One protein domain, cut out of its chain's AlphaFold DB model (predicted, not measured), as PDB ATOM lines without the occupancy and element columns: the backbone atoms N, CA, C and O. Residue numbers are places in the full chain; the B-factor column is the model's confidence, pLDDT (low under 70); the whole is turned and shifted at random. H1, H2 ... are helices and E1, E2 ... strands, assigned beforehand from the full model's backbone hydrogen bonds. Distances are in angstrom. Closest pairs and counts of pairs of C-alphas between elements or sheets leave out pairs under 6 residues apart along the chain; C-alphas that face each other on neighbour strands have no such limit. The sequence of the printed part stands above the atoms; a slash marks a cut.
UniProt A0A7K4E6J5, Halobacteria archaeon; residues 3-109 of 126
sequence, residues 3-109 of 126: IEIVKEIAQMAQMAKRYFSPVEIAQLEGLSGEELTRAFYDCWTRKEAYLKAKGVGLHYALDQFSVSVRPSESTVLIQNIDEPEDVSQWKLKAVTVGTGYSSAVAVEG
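Overview. This is residues 3 to 109 of the 126 residues of a protein of Halobacteria archaeon (UniProt A0A7K4E6J5). One long helix, H3, runs through the middle, with a small three-stranded sheet over one side and, on its other side, H2 packed on its first half with H1 beside H2. The hairpin of E2 and E3 lies along a further side, E2 nearer H3, and short H4 sits by E3. The printed part has 107 residues with four named helices and five named strands, in the order E1 H1 H2 H3 E2 E3 H4 E4 E5, class mixed; the sheet E1 E5 E4 is antiparallel. It is compact and rounded, radius of gyration of the C-alphas 12.8 A, spans 35 by 28 by 24 A.

Arrangement. Inner strand E5, residues 101 to 108, pairs staggered: its residues 101 to 103 with E1, residues 3 to 5 (N 4 to O 102, 2.9 A), and 104 to 108 with E4, residues 90 to 94, its hairpin partner (N 93 to O 105, 2.9 A). H3, residues 33 to 54, is on one face, making two layers, helix over sheet; its height over the sheet is 6.6 A, and it runs only just along E5, at 28 degrees on the local plane. H2, residues 22 to 29, touches residues 36 to 43 of H3 alone, a helical hairpin at a shallow tilt of 26 degrees, opposite ways; the closest C-alphas, Leu 28 and Leu 36, are 6.4 A apart. H1, residues 12 to 19, only just touches H3, at its residues 37 to 40 alone, with 3 pairs of C-alphas within 8 A; the closest are Ala 16 and Phe 40, 7.2 A. E2, residues 65 to 67, and E3, residues 77 to 80, form an antiparallel hairpin, N 66 to O 79 being 2.9 A. The closest C-alphas of E3 and H4, residues 86 to 89, are Leu 77 and Val 87, 5.4 A. In H1, H2 and H3 every O i to N i+4 pair is within hydrogen-bond range; H4 is too short for one.

Along the chain. E1 begins at C-alpha 3 (116.007, 34.653, 290.764). H3 measures 32.2 A and E5 23.8 A, ending at C-alpha 108 (131.939, 44.046, 287.683).

Size, cuts and confidence. The C-alphas farthest apart, Ala 10 and Gly 109, are 37.7 A apart. The printed part has no cut and no long link. Residues 58 to 59 and 71 to 73 are under pLDDT 70.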
ATOM      1  N   ILE A   3     116.761  35.362 289.720       96.81
ATOM      2  CA  ILE A   3     116.007  34.653 290.764       96.81
ATOM      3  C   ILE A   3     115.106  33.600 290.119       96.81
ATOM      4  O   ILE A   3     114.395  33.900 289.165       96.81
ATOM      5  N   GLU A   4     115.075  32.403 290.696       96.44
ATOM      6  CA  GLU A   4     114.262  31.285 290.219       96.44
ATOM      7  C   GLU A   4     113.538  30.578 291.367       96.44
ATOM      8  O   GLU A   4     114.057  30.477 292.485       96.44
ATOM      9  N   ILE A   5     112.338  30.062 291.081       96.19
ATOM     10  CA  ILE A   5     111.600  29.185 292.001       96.19
ATOM     11  C   ILE A   5     112.218  27.791 291.935       96.19
ATOM     12  O   ILE A   5     112.236  27.160 290.876       96.19
ATOM     13  N   VAL A   6     112.653  27.283 293.084       94.81
ATOM     14  CA  VAL A   6     113.233  25.947 293.205       94.81
ATOM     15  C   VAL A   6     112.108  24.923 293.245       94.81
ATOM     16  O   VAL A   6     111.341  24.852 294.204       94.81
ATOM     17  N   LYS A   7     112.009  24.122 292.187       93.94
ATOM     18  CA  LYS A   7     111.066  23.008 292.082       93.94
ATOM     19  C   LYS A   7     111.675  21.885 291.262       93.94
ATOM     20  O   LYS A   7     112.417  22.133 290.318       93.94
ATOM     21  N   GLU A   8     111.347  20.647 291.593       90.31
ATOM     22  CA  GLU A   8     111.802  19.515 290.795       90.31
ATOM     23  C   GLU A   8     111.203  19.589 289.379       90.31
ATOM     24  O   GLU A   8     110.010  19.850 289.199       90.31
ATOM     25  N   ILE A   9     112.042  19.379 288.362       88.31
ATOM     26  CA  ILE A   9     111.623  19.326 286.959       88.31
ATOM     27  C   ILE A   9     112.205  18.078 286.297       88.31
ATOM     28  O   ILE A   9     113.390  17.778 286.433       88.31
ATOM     29  N   ALA A  10     111.381  17.368 285.523       86.19
ATOM     30  CA  ALA A  10     111.751  16.075 284.940       86.19
ATOM     31  C   ALA A  10     112.974  16.132 284.001       86.19
ATOM     32  O   ALA A  10     113.662  15.134 283.815       86.19
ATOM     33  N   GLN A  11     113.256  17.293 283.400       89.19
ATOM     34  CA  GLN A  11     114.317  17.473 282.399       89.19
ATOM     35  C   GLN A  11     115.568  18.172 282.948       89.19
ATOM     36  O   GLN A  11     116.442  18.552 282.173       89.19
ATOM     37  N   MET A  12     115.693  18.332 284.267       89.88
ATOM     38  CA  MET A  12     116.788  19.089 284.887       89.88
ATOM     39  C   MET A  12     118.174  18.609 284.449       89.88
ATOM     40  O   MET A  12     119.005  19.401 284.014       89.88
ATOM     41  N   ALA A  13     118.404  17.294 284.481       87.56
ATOM     42  CA  ALA A  13     119.670  16.706 284.054       87.56
ATOM     43  C   ALA A  13     119.950  16.939 282.557       87.56
ATOM     44  O   ALA A  13     121.099  17.126 282.162       87.56
ATOM     45  N   GLN A  14     118.911  16.955 281.717       91.50
ATOM     46  CA  GLN A  14     119.051  17.247 280.289       91.50
ATOM     47  C   GLN A  14     119.374  18.725 280.051       91.50
ATOM     48  O   GLN A  14     120.207  19.035 279.202       91.50
ATOM     49  N   MET A  15     118.755  19.629 280.816       93.06
ATOM     50  CA  MET A  15     119.065  21.058 280.777       93.06
ATOM     51  C   MET A  15     120.501  21.322 281.229       93.06
ATOM     52  O   MET A  15     121.235  21.999 280.519       93.06
ATOM     53  N   ALA A  16     120.930  20.723 282.345       93.06
ATOM     54  CA  ALA A  16     122.306  20.833 282.823       93.06
ATOM     55  C   ALA A  16     123.298  20.369 281.746       93.06
ATOM     56  O   ALA A  16     124.201  21.109 281.385       93.06
ATOM     57  N   LYS A  17     123.075  19.200 281.133       91.94
ATOM     58  CA  LYS A  17     123.937  18.690 280.052       91.94
ATOM     59  C   LYS A  17     123.970  19.567 278.800       91.94
ATOM     60  O   LYS A  17     124.926  19.485 278.038       91.94
ATOM     61  N   ARG A  18     122.916  20.344 278.547       92.31
ATOM     62  CA  ARG A  18     122.815  21.214 277.370       92.31
ATOM     63  C   ARG A  18     123.458  22.581 277.585       92.31
ATOM     64  O   ARG A  18     123.900  23.179 276.611       92.31
ATOM     65  N   TYR A  19     123.436  23.090 278.813       93.00
ATOM     66  CA  TYR A  19     123.773  24.484 279.096       93.00
ATOM     67  C   TYR A  19     124.940  24.661 280.064       93.00
ATOM     68  O   TYR A  19     125.537  25.725 280.071       93.00
ATOM     69  N   PHE A  20     125.261  23.686 280.907       95.25
ATOM     70  CA  PHE A  20     126.327  23.838 281.894       95.25
ATOM     71  C   PHE A  20     127.663  23.355 281.348       95.25
ATOM     72  O   PHE A  20     127.727  22.507 280.456       95.25
ATOM     73  N   SER A  21     128.740  23.902 281.902       95.75
ATOM     74  CA  SER A  21     130.087  23.498 281.533       95.75
ATOM     75  C   SER A  21     130.390  22.077 282.034       95.75
ATOM     76  O   SER A  21     129.772  21.598 282.994       95.75
ATOM     77  N   PRO A  22     131.397  21.391 281.465       94.12
ATOM     78  CA  PRO A  22     131.818  20.077 281.953       94.12
ATOM     79  C   PRO A  22     132.195  20.061 283.444       94.12
ATOM     80  O   PRO A  22     131.955  19.069 284.129       94.12
ATOM     81  N   VAL A  23     132.752  21.166 283.957       93.38
ATOM     82  CA  VAL A  23     133.120  21.313 285.375       93.38
ATOM     83  C   VAL A  23     131.875  21.288 286.257       93.38
ATOM     84  O   VAL A  23     131.838  20.590 287.268       93.38
ATOM     85  N   GLU A  24     130.837  22.017 285.860       95.81
ATOM     86  CA  GLU A  24     129.585  22.112 286.609       95.81
ATOM     87  C   GLU A  24     128.799  20.802 286.553       95.81
ATOM     88  O   GLU A  24     128.287  20.343 287.573       95.81
ATOM     89  N   ILE A  25     128.754  20.162 285.379       95.31
ATOM     90  CA  ILE A  25     128.131  18.844 285.206       95.31
ATOM     91  C   ILE A  25     128.789  17.829 286.146       95.31
ATOM     92  O   ILE A  25     128.079  17.159 286.893       95.31
ATOM     93  N   ALA A  26     130.124  17.770 286.191       93.38
ATOM     94  CA  ALA A  26     130.843  16.862 287.085       93.38
ATOM     95  C   ALA A  26     130.534  17.123 288.574       93.38
ATOM     96  O   ALA A  26     130.411  16.185 289.361       93.38
ATOM     97  N   GLN A  27     130.356  18.387 288.978       92.25
ATOM     98  CA  GLN A  27     129.955  18.725 290.352       92.25
ATOM     99  C   GLN A  27     128.514  18.293 290.685       92.25
ATOM    100  O   GLN A  27     128.233  17.967 291.848       92.25
ATOM    101  N   LEU A  28     127.619  18.288 289.689       92.94
ATOM    102  CA  LEU A  28     126.222  17.860 289.814       92.94
ATOM    103  C   LEU A  28     126.054  16.335 289.801       92.94
ATOM    104  O   LEU A  28     125.152  15.835 290.462       92.94
ATOM    105  N   GLU A  29     126.905  15.584 289.096       91.56
ATOM    106  CA  GLU A  29     126.798  14.115 288.990       91.56
ATOM    107  C   GLU A  29     126.892  13.391 290.342       91.56
ATOM    108  O   GLU A  29     126.336  12.307 290.507       91.56
ATOM    109  N   GLY A  30     127.545  14.001 291.335       87.31
ATOM    110  CA  GLY A  30     127.611  13.488 292.706       87.31
ATOM    111  C   GLY A  30     126.419  13.860 293.598       87.31
ATOM    112  O   GLY A  30     126.504  13.655 294.807       87.31
ATOM    113  N   LEU A  31     125.357  14.469 293.057       91.44
ATOM    114  CA  LEU A  31     124.191  14.944 293.809       91.44
ATOM    115  C   LEU A  31     122.915  14.190 293.440       91.44
ATOM    116  O   LEU A  31     122.758  13.691 292.329       91.44
ATOM    117  N   SER A  32     121.959  14.160 294.370       91.25
ATOM    118  CA  SER A  32     120.635  13.574 294.138       91.25
ATOM    119  C   SER A  32     119.532  14.343 294.873       91.25
ATOM    120  O   SER A  32     119.813  15.183 295.729       91.25
ATOM    121  N   GLY A  33     118.272  14.089 294.509       91.69
ATOM    122  CA  GLY A  33     117.093  14.641 295.185       91.69
ATOM    123  C   GLY A  33     117.069  16.172 295.277       91.69
ATOM    124  O   GLY A  33     117.325  16.886 294.301       91.69
ATOM    125  N   GLU A  34     116.752  16.677 296.469       91.62
ATOM    126  CA  GLU A  34     116.671  18.117 296.746       91.62
ATOM    127  C   GLU A  34     118.021  18.824 296.595       91.62
ATOM    128  O   GLU A  34     118.063  19.969 296.145       91.62
ATOM    129  N   GLU A  35     119.132  18.147 296.901       91.94
ATOM    130  CA  GLU A  35     120.473  18.728 296.773       91.94
ATOM    131  C   GLU A  35     120.827  18.990 295.308       91.94
ATOM    132  O   GLU A  35     121.313  20.073 294.977       91.94
ATOM    133  N   LEU A  36     120.536  18.029 294.423       92.81
ATOM    134  CA  LEU A  36     120.714  18.201 292.980       92.81
ATOM    135  C   LEU A  36     119.839  19.342 292.459       92.81
ATOM    136  O   LEU A  36     120.319  20.207 291.727       92.81
ATOM    137  N   THR A  37     118.573  19.361 292.885       94.06
ATOM    138  CA  THR A  37     117.612  20.402 292.508       94.06
ATOM    139  C   THR A  37     118.116  21.781 292.905       94.06
ATOM    140  O   THR A  37     118.159  22.695 292.082       94.06
ATOM    141  N   ARG A  38     118.572  21.932 294.148       93.19
ATOM    142  CA  ARG A  38     119.095  23.202 294.645       93.19
ATOM    143  C   ARG A  38     120.359  23.631 293.906       93.19
ATOM    144  O   ARG A  38     120.446  24.777 293.475       93.19
ATOM    145  N   ALA A  39     121.307  22.716 293.730       93.75
ATOM    146  CA  ALA A  39     122.568  22.985 293.049       93.75
ATOM    147  C   ALA A  39     122.367  23.389 291.581       93.75
ATOM    148  O   ALA A  39     123.044  24.293 291.092       93.75
ATOM    149  N   PHE A  40     121.404  22.773 290.889       95.25
ATOM    150  CA  PHE A  40     121.034  23.159 289.531       95.25
ATOM    151  C   PHE A  40     120.567  24.617 289.464       95.25
ATOM    152  O   PHE A  40     121.097  25.388 288.666       95.25
ATOM    153  N   TYR A  41     119.614  25.013 290.312       95.19
ATOM    154  CA  TYR A  41     119.080  26.377 290.302       95.19
ATOM    155  C   TYR A  41     120.085  27.417 290.807       95.19
ATOM    156  O   TYR A  41     120.128  28.537 290.291       95.19
ATOM    157  N   ASP A  42     120.926  27.065 291.777       94.44
ATOM    158  CA  ASP A  42     122.013  27.936 292.218       94.44
ATOM    159  C   ASP A  42     123.018  28.167 291.078       94.44
ATOM    160  O   ASP A  42     123.389  29.312 290.825       94.44
ATOM    161  N   CYS A  43     123.401  27.124 290.332       95.38
ATOM    162  CA  CYS A  43     124.235  27.259 289.135       95.38
ATOM    163  C   CYS A  43     123.549  28.123 288.060       95.38
ATOM    164  O   CYS A  43     124.120  29.111 287.596       95.38
ATOM    165  N   TRP A  44     122.293  27.809 287.729       95.19
ATOM    166  CA  TRP A  44     121.507  28.517 286.715       95.19
ATOM    167  C   TRP A  44     121.425  30.021 286.997       95.19
ATOM    168  O   TRP A  44     121.821  30.840 286.170       95.19
ATOM    169  N   THR A  45     120.998  30.387 288.207       95.19
ATOM    170  CA  THR A  45     120.829  31.795 288.600       95.19
ATOM    171  C   THR A  45     122.153  32.552 288.624       95.19
ATOM    172  O   THR A  45     122.199  33.721 288.248       95.19
ATOM    173  N   ARG A  46     123.264  31.909 289.008       95.50
ATOM    174  CA  ARG A  46     124.610  32.509 288.938       95.50
ATOM    175  C   ARG A  46     125.007  32.815 287.494       95.50
ATOM    176  O   ARG A  46     125.491  33.916 287.227       95.50
ATOM    177  N   LYS A  47     124.768  31.877 286.572       95.25
ATOM    178  CA  LYS A  47     125.055  32.060 285.144       95.25
ATOM    179  C   LYS A  47     124.220  33.171 284.522       95.25
ATOM    180  O   LYS A  47     124.776  34.085 283.921       95.25
ATOM    181  N   GLU A  48     122.909  33.139 284.728       95.44
ATOM    182  CA  GLU A  48     121.989  34.171 284.244       95.44
ATOM    183  C   GLU A  48     122.316  35.543 284.840       95.44
ATOM    184  O   GLU A  48     122.351  36.544 284.127       95.44
ATOM    185  N   ALA A  49     122.620  35.615 286.142       95.38
ATOM    186  CA  ALA A  49     122.987  36.871 286.787       95.38
ATOM    187  C   ALA A  49     124.239  37.494 286.164       95.38
ATOM    188  O   ALA A  49     124.260  38.715 285.989       95.38
ATOM    189  N   TYR A  50     125.240  36.671 285.839       95.44
ATOM    190  CA  TYR A  50     126.461  37.086 285.157       95.44
ATOM    191  C   TYR A  50     126.182  37.578 283.732       95.44
ATOM    192  O   TYR A  50     126.508  38.722 283.421       95.44
ATOM    193  N   LEU A  51     125.482  36.794 282.903       94.44
ATOM    194  CA  LEU A  51     125.153  37.201 281.529       94.44
ATOM    195  C   LEU A  51     124.303  38.476 281.478       94.44
ATOM    196  O   LEU A  51     124.546  39.358 280.652       94.44
ATOM    197  N   LYS A  52     123.331  38.604 282.390       94.81
ATOM    198  CA  LYS A  52     122.495  39.806 282.525       94.81
ATOM    199  C   LYS A  52     123.317  41.030 282.905       94.81
ATOM    200  O   LYS A  52     123.047  42.110 282.393       94.81
ATOM    201  N   ALA A  53     124.293  40.878 283.800       94.62
ATOM    202  CA  ALA A  53     125.148  41.988 284.204       94.62
ATOM    203  C   ALA A  53     126.143  42.382 283.101       94.62
ATOM    204  O   ALA A  53     126.398  43.568 282.921       94.62
ATOM    205  N   LYS A  54     126.637  41.410 282.326       92.12
ATOM    206  CA  LYS A  54     127.530  41.635 281.183       92.12
ATOM    207  C   LYS A  54     126.818  42.224 279.954       92.12
ATOM    208  O   LYS A  54     127.452  42.820 279.095       92.12
ATOM    209  N   GLY A  55     125.495  42.074 279.859       92.00
ATOM    210  CA  GLY A  55     124.688  42.655 278.779       92.00
ATOM    211  C   GLY A  55     124.757  41.902 277.445       92.00
ATOM    212  O   GLY A  55     124.343  42.438 276.422       92.00
ATOM    213  N   VAL A  56     125.249  40.659 277.441       85.50
ATOM    214  CA  VAL A  56     125.474  39.849 276.221       85.50
ATOM    215  C   VAL A  56     124.268  38.998 275.798       85.50
ATOM    216  O   VAL A  56     124.256  38.415 274.715       85.50
ATOM    217  N   GLY A  57     123.219  38.945 276.625       72.31
ATOM    218  CA  GLY A  57     122.014  38.154 276.362       72.31
ATOM    219  C   GLY A  57     122.259  36.636 276.342       72.31
ATOM    220  O   GLY A  57     123.333  36.152 276.686       72.31
ATOM    221  N   LEU A  58     121.242  35.870 275.925       64.38
ATOM    222  CA  LEU A  58     121.248  34.393 275.916       64.38
ATOM    223  C   LEU A  58     122.084  33.769 274.783       64.38
ATOM    224  O   LEU A  58     122.151  32.547 274.667       64.38
ATOM    225  N   HIS A  59     122.675  34.587 273.908       69.50
ATOM    226  CA  HIS A  59     123.499  34.102 272.797       69.50
ATOM    227  C   HIS A  59     124.894  33.663 273.244       69.50
ATOM    228  O   HIS A  59     125.559  32.938 272.507       69.50
ATOM    229  N   TYR A  60     125.327  34.080 274.437       78.25
ATOM    230  CA  TYR A  60     126.582  33.624 275.014       78.25
ATOM    231  C   TYR A  60     126.452  32.159 275.428       78.25
ATOM    232  O   TYR A  60     125.551  31.787 276.185       78.25
ATOM    233  N   ALA A  61     127.347  31.320 274.918       85.25
ATOM    234  CA  ALA A  61     127.307  29.893 275.171       85.25
ATOM    235  C   ALA A  61     127.591  29.617 276.656       85.25
ATOM    236  O   ALA A  61     128.675  29.877 277.180       85.25
ATOM    237  N   LEU A  62     126.569  29.117 277.355       88.38
ATOM    238  CA  LEU A  62     126.620  28.864 278.793       88.38
ATOM    239  C   LEU A  62     127.639  27.768 279.157       88.38
ATOM    240  O   LEU A  62     127.999  27.660 280.317       88.38
ATOM    241  N   ASP A  63     128.174  27.001 278.216       90.12
ATOM    242  CA  ASP A  63     129.224  26.013 278.482       90.12
ATOM    243  C   ASP A  63     130.655  26.591 278.426       90.12
ATOM    244  O   ASP A  63     131.591  25.916 278.860       90.12
ATOM    245  N   GLN A  64     130.838  27.843 277.975       92.25
ATOM    246  CA  GLN A  64     132.157  28.493 277.838       92.25
ATOM    247  C   GLN A  64     132.685  29.126 279.125       92.25
ATOM    248  O   GLN A  64     133.817  29.599 279.186       92.25
ATOM    249  N   PHE A  65     131.890  29.133 280.188       94.31
ATOM    250  CA  PHE A  65     132.310  29.636 281.487       94.31
ATOM    251  C   PHE A  65     131.707  28.784 282.593       94.31
ATOM    252  O   PHE A  65     130.627  28.214 282.428       94.31
ATOM    253  N   SER A  66     132.389  28.730 283.731       96.06
ATOM    254  CA  SER A  66     131.931  27.969 284.891       96.06
ATOM    255  C   SER A  66     131.758  28.874 286.093       96.06
ATOM    256  O   SER A  66     132.591  29.744 286.347       96.06
ATOM    257  N   VAL A  67     130.725  28.621 286.876       95.50
ATOM    258  CA  VAL A  67     130.496  29.202 288.195       95.50
ATOM    259  C   VAL A  67     130.565  28.105 289.252       95.50
ATOM    260  O   VAL A  67     130.432  26.921 288.952       95.50
ATOM    261  N   SER A  68     130.763  28.482 290.512       93.38
ATOM    262  CA  SER A  68     130.556  27.553 291.633       93.38
ATOM    263  C   SER A  68     129.152  26.948 291.553       93.38
ATOM    264  O   SER A  68     128.198  27.696 291.312       93.38
ATOM    265  N   VAL A  69     128.996  25.650 291.819       90.62
ATOM    266  CA  VAL A  69     127.688  24.962 291.807       90.62
ATOM    267  C   VAL A  69     127.079  24.866 293.206       90.62
ATOM    268  O   VAL A  69     125.869  25.005 293.373       90.62
ATOM    269  N   ARG A  70     127.900  24.677 294.245       81.44
ATOM    270  CA  ARG A  70     127.403  24.428 295.609       81.44
ATOM    271  C   ARG A  70     127.251  25.723 296.421       81.44
ATOM    272  O   ARG A  70     127.916  26.715 296.116       81.44
ATOM    273  N   PRO A  71     126.384  25.764 297.452       67.06
ATOM    274  CA  PRO A  71     126.256  26.921 298.348       67.06
ATOM    275  C   PRO A  71     127.432  27.080 299.320       67.06
ATOM    276  O   PRO A  71     127.728  28.193 299.740       67.06
ATOM    277  N   SER A  72     128.081  25.972 299.699       63.97
ATOM    278  CA  SER A  72     129.226  25.952 300.623       63.97
ATOM    279  C   SER A  72     130.521  26.472 299.997       63.97
ATOM    280  O   SER A  72     131.503  26.689 300.701       63.97
ATOM    281  N   GLU A  73     130.538  26.639 298.678       62.31
ATOM    282  CA  GLU A  73     131.642  27.250 297.951       62.31
ATOM    283  C   GLU A  73     131.431  28.765 297.899       62.31
ATOM    284  O   GLU A  73     130.299  29.251 297.817       62.31
ATOM    285  N   SER A  74     132.526  29.527 297.921       75.25
ATOM    286  CA  SER A  74     132.474  30.947 297.579       75.25
ATOM    287  C   SER A  74     131.730  31.094 296.251       75.25
ATOM    288  O   SER A  74     132.107  30.458 295.272       75.25
ATOM    289  N   THR A  75     130.670  31.908 296.209       80.31
ATOM    290  CA  THR A  75     129.932  32.147 294.962       80.31
ATOM    291  C   THR A  75     130.849  32.891 293.993       80.31
ATOM    292  O   THR A  75     131.068  34.089 294.148       80.31
ATOM    293  N   VAL A  76     131.438  32.193 293.025       86.75
ATOM    294  CA  VAL A  76     132.477  32.762 292.151       86.75
ATOM    295  C   VAL A  76     132.277  32.360 290.702       86.75
ATOM    296  O   VAL A  76     131.681  31.324 290.404       86.75
ATOM    297  N   LEU A  77     132.817  33.189 289.811       93.12
ATOM    298  CA  LEU A  77     133.138  32.793 288.449       93.12
ATOM    299  C   LEU A  77     134.460  32.016 288.521       93.12
ATOM    300  O   LEU A  77     135.449  32.543 289.021       93.12
ATOM    301  N   ILE A  78     134.451  30.751 288.110       91.62
ATOM    302  CA  ILE A  78     135.606  29.844 288.192       91.62
ATOM    303  C   ILE A  78     136.507  30.022 286.972       91.62
ATOM    304  O   ILE A  78     137.723  30.114 287.104       91.62
ATOM    305  N   GLN A  79     135.905  30.048 285.785       93.56
ATOM    306  CA  GLN A  79     136.611  30.202 284.517       93.56
ATOM    307  C   GLN A  79     135.696  30.871 283.499       93.56
ATOM    308  O   GLN A  79     134.483  30.664 283.546       93.56
ATOM    309  N   ASN A  80     136.282  31.594 282.557       93.50
ATOM    310  CA  ASN A  80     135.649  31.982 281.304       93.50
ATOM    311  C   ASN A  80     136.678  31.737 280.191       93.50
ATOM    312  O   ASN A  80     137.803  32.215 280.294       93.50
ATOM    313  N   ILE A  81     136.329  30.914 279.204       91.44
ATOM    314  CA  ILE A  81     137.245  30.479 278.141       91.44
ATOM    315  C   ILE A  81     137.523  31.629 277.175       91.44
ATOM    316  O   ILE A  81     138.678  31.844 276.811       91.44
ATOM    317  N   ASP A  82     136.483  32.372 276.801       90.88
ATOM    318  CA  ASP A  82     136.603  33.456 275.824       90.88
ATOM    319  C   ASP A  82     137.227  34.717 276.440       90.88
ATOM    320  O   ASP A  82     137.941  35.447 275.756       90.88
ATOM    321  N   GLU A  83     136.992  34.956 277.736       93.25
ATOM    322  CA  GLU A  83     137.440  36.159 278.457       93.25
ATOM    323  C   GLU A  83     137.984  35.809 279.862       93.25
ATOM    324  O   GLU A  83     137.320  36.040 280.879       93.25
ATOM    325  N   PRO A  84     139.184  35.202 279.963       94.44
ATOM    326  CA  PRO A  84     139.736  34.703 281.228       94.44
ATOM    327  C   PRO A  84     139.895  35.760 282.331       94.44
ATOM    328  O   PRO A  84     139.837  35.438 283.521       94.44
ATOM    329  N   GLU A  85     140.087  37.023 281.958       94.31
ATOM    330  CA  GLU A  85     140.179  38.163 282.867       94.31
ATOM    331  C   GLU A  85     138.921  38.348 283.725       94.31
ATOM    332  O   GLU A  85     139.033  38.817 284.868       94.31
ATOM    333  N   ASP A  86     137.756  37.906 283.235       94.75
ATOM    334  CA  ASP A  86     136.478  38.044 283.926       94.75
ATOM    335  C   ASP A  86     136.502  37.394 285.309       94.75
ATOM    336  O   ASP A  86     135.904  37.907 286.254       94.75
ATOM    337  N   VAL A  87     137.246  36.297 285.468       94.38
ATOM    338  CA  VAL A  87     137.396  35.583 286.748       94.38
ATOM    339  C   VAL A  87     137.889  36.520 287.857       94.38
ATOM    340  O   VAL A  87     137.476  36.420 289.015       94.38
ATOM    341  N   SER A  88     138.765  37.462 287.507       92.81
ATOM    342  CA  SER A  88     139.324  38.437 288.448       92.81
ATOM    343  C   SER A  88     138.482  39.710 288.575       92.81
ATOM    344  O   SER A  88     138.524  40.367 289.621       92.81
ATOM    345  N   GLN A  89     137.714  40.042 287.536       94.38
ATOM    346  CA  GLN A  89     136.967  41.295 287.422       94.38
ATOM    347  C   GLN A  89     135.517  41.178 287.875       94.38
ATOM    348  O   GLN A  89     134.922  42.189 288.217       94.38
ATOM    349  N   TRP A  90     134.945  39.980 287.938       94.69
ATOM    350  CA  TRP A  90     133.558  39.790 288.343       94.69
ATOM    351  C   TRP A  90     133.442  39.180 289.731       94.69
ATOM    352  O   TRP A  90     134.213  38.309 290.148       94.69
ATOM    353  N   LYS A  91     132.421  39.627 290.462       92.81
ATOM    354  CA  LYS A  91     131.986  39.014 291.715       92.81
ATOM    355  C   LYS A  91     130.565  38.519 291.570       92.81
ATOM    356  O   LYS A  91     129.677  39.254 291.144       92.81
ATOM    357  N   LEU A  92     130.365  37.272 291.975       93.25
ATOM    358  CA  LEU A  92     129.054  36.675 292.141       93.25
ATOM    359  C   LEU A  92     128.721  36.616 293.629       93.25
ATOM    360  O   LEU A  92     129.594  36.479 294.485       93.25
ATOM    361  N   LYS A  93     127.439  36.733 293.953       91.62
ATOM    362  CA  LYS A  93     126.955  36.544 295.316       91.62
ATOM    363  C   LYS A  93     125.579  35.907 295.301       91.62
ATOM    364  O   LYS A  93     124.674  36.413 294.641       91.62
ATOM    365  N   ALA A  94     125.422  34.817 296.045       91.44
ATOM    366  CA  ALA A  94     124.109  34.273 296.349       91.44
ATOM    367  C   ALA A  94     123.340  35.244 297.258       91.44
ATOM    368  O   ALA A  94     123.901  35.779 298.221       91.44
ATOM    369  N   VAL A  95     122.062  35.469 296.957       89.88
ATOM    370  CA  VAL A  95     121.179  36.319 297.766       89.88
ATOM    371  C   VAL A  95     120.050  35.465 298.331       89.88
ATOM    372  O   VAL A  95     119.403  34.695 297.621       89.88
ATOM    373  N   THR A  96     119.810  35.575 299.635       86.62
ATOM    374  CA  THR A  96     118.701  34.873 300.284       86.62
ATOM    375  C   THR A  96     117.441  35.717 300.160       86.62
ATOM    376  O   THR A  96     117.326  36.756 300.803       86.62
ATOM    377  N   VAL A  97     116.499  35.259 299.339       85.62
ATOM    378  CA  VAL A  97     115.198  35.918 299.093       85.62
ATOM    379  C   VAL A  97     114.007  35.098 299.616       85.62
ATOM    380  O   VAL A  97     112.877  35.569 299.619       85.62
ATOM    381  N   GLY A  98     114.265  33.874 300.083       86.50
ATOM    382  CA  GLY A  98     113.285  32.928 300.618       86.50
ATOM    383  C   GLY A  98     113.783  31.486 300.484       86.50
ATOM    384  O   GLY A  98     114.722  31.221 299.736       86.50
ATOM    385  N   THR A  99     113.173  30.540 301.200       86.19
ATOM    386  CA  THR A  99     113.601  29.125 301.193       86.19
ATOM    387  C   THR A  99     113.324  28.420 299.861       86.19
ATOM    388  O   THR A  99     114.145  27.626 299.412       86.19
ATOM    389  N   GLY A 100     112.222  28.760 299.186       94.19
ATOM    390  CA  GLY A 100     111.822  28.187 297.893       94.19
ATOM    391  C   GLY A 100     112.480  28.819 296.663       94.19
ATOM    392  O   GLY A 100     112.011  28.592 295.551       94.19
ATOM    393  N   TYR A 101     113.520  29.635 296.846       95.00
ATOM    394  CA  TYR A 101     114.153  30.381 295.762       95.00
ATOM    395  C   TYR A 101     115.669  30.210 295.759       95.00
ATOM    396  O   TYR A 101     116.316  30.166 296.813       95.00
ATOM    397  N   SER A 102     116.224  30.193 294.555       94.31
ATOM    398  CA  SER A 102     117.643  30.411 294.292       94.31
ATOM    399  C   SER A 102     117.785  31.779 293.653       94.31
ATOM    400  O   SER A 102     116.950  32.179 292.846       94.31
ATOM    401  N   SER A 103     118.808  32.533 294.042       95.06
ATOM    402  CA  SER A 103     119.059  33.829 293.425       95.06
ATOM    403  C   SER A 103     120.523  34.216 293.523       95.06
ATOM    404  O   SER A 103     121.220  33.864 294.484       95.06
ATOM    405  N   ALA A 104     120.978  34.968 292.530       94.88
ATOM    406  CA  ALA A 104     122.338  35.462 292.472       94.88
ATOM    407  C   ALA A 104     122.399  36.872 291.888       94.88
ATOM    408  O   ALA A 104     121.591  37.291 291.056       94.88
ATOM    409  N   VAL A 105     123.418  37.611 292.301       94.50
ATOM    410  CA  VAL A 105     123.790  38.901 291.729       94.50
ATOM    411  C   VAL A 105     125.232  38.831 291.250       94.50
ATOM    412  O   VAL A 105     126.084  38.249 291.919       94.50
ATOM    413  N   ALA A 106     125.482  39.412 290.080       95.06
ATOM    414  CA  ALA A 106     126.806  39.589 289.511       95.06
ATOM    415  C   ALA A 106     127.108  41.083 289.412       95.06
ATOM    416  O   ALA A 106     126.203  41.872 289.120       95.06
ATOM    417  N   VAL A 107     128.357  41.456 289.664       95.31
ATOM    418  CA  VAL A 107     128.834  42.836 289.562       95.31
ATOM    419  C   VAL A 107     130.283  42.855 289.081       95.31
ATOM    420  O   VAL A 107     131.092  42.030 289.512       95.31
ATOM    421  N   GLU A 108     130.590  43.790 288.188       95.31
ATOM    422  CA  GLU A 108     131.939  44.046 287.683       95.31
ATOM    423  C   GLU A 108     132.735  44.919 288.667       95.31
ATOM    424  O   GLU A 108     132.193  45.811 289.331       95.31
ATOM    425  N   GLY A 109     134.036  44.670 288.761       91.50
ATOM    426  CA  GLY A 109     135.005  45.379 289.583       91.50
ATOM    427  C   GLY A 109     135.495  44.588 290.799       91.50
ATOM    428  O   GLY A 109     135.233  43.400 290.993       91.50
TER     429      GLY A 109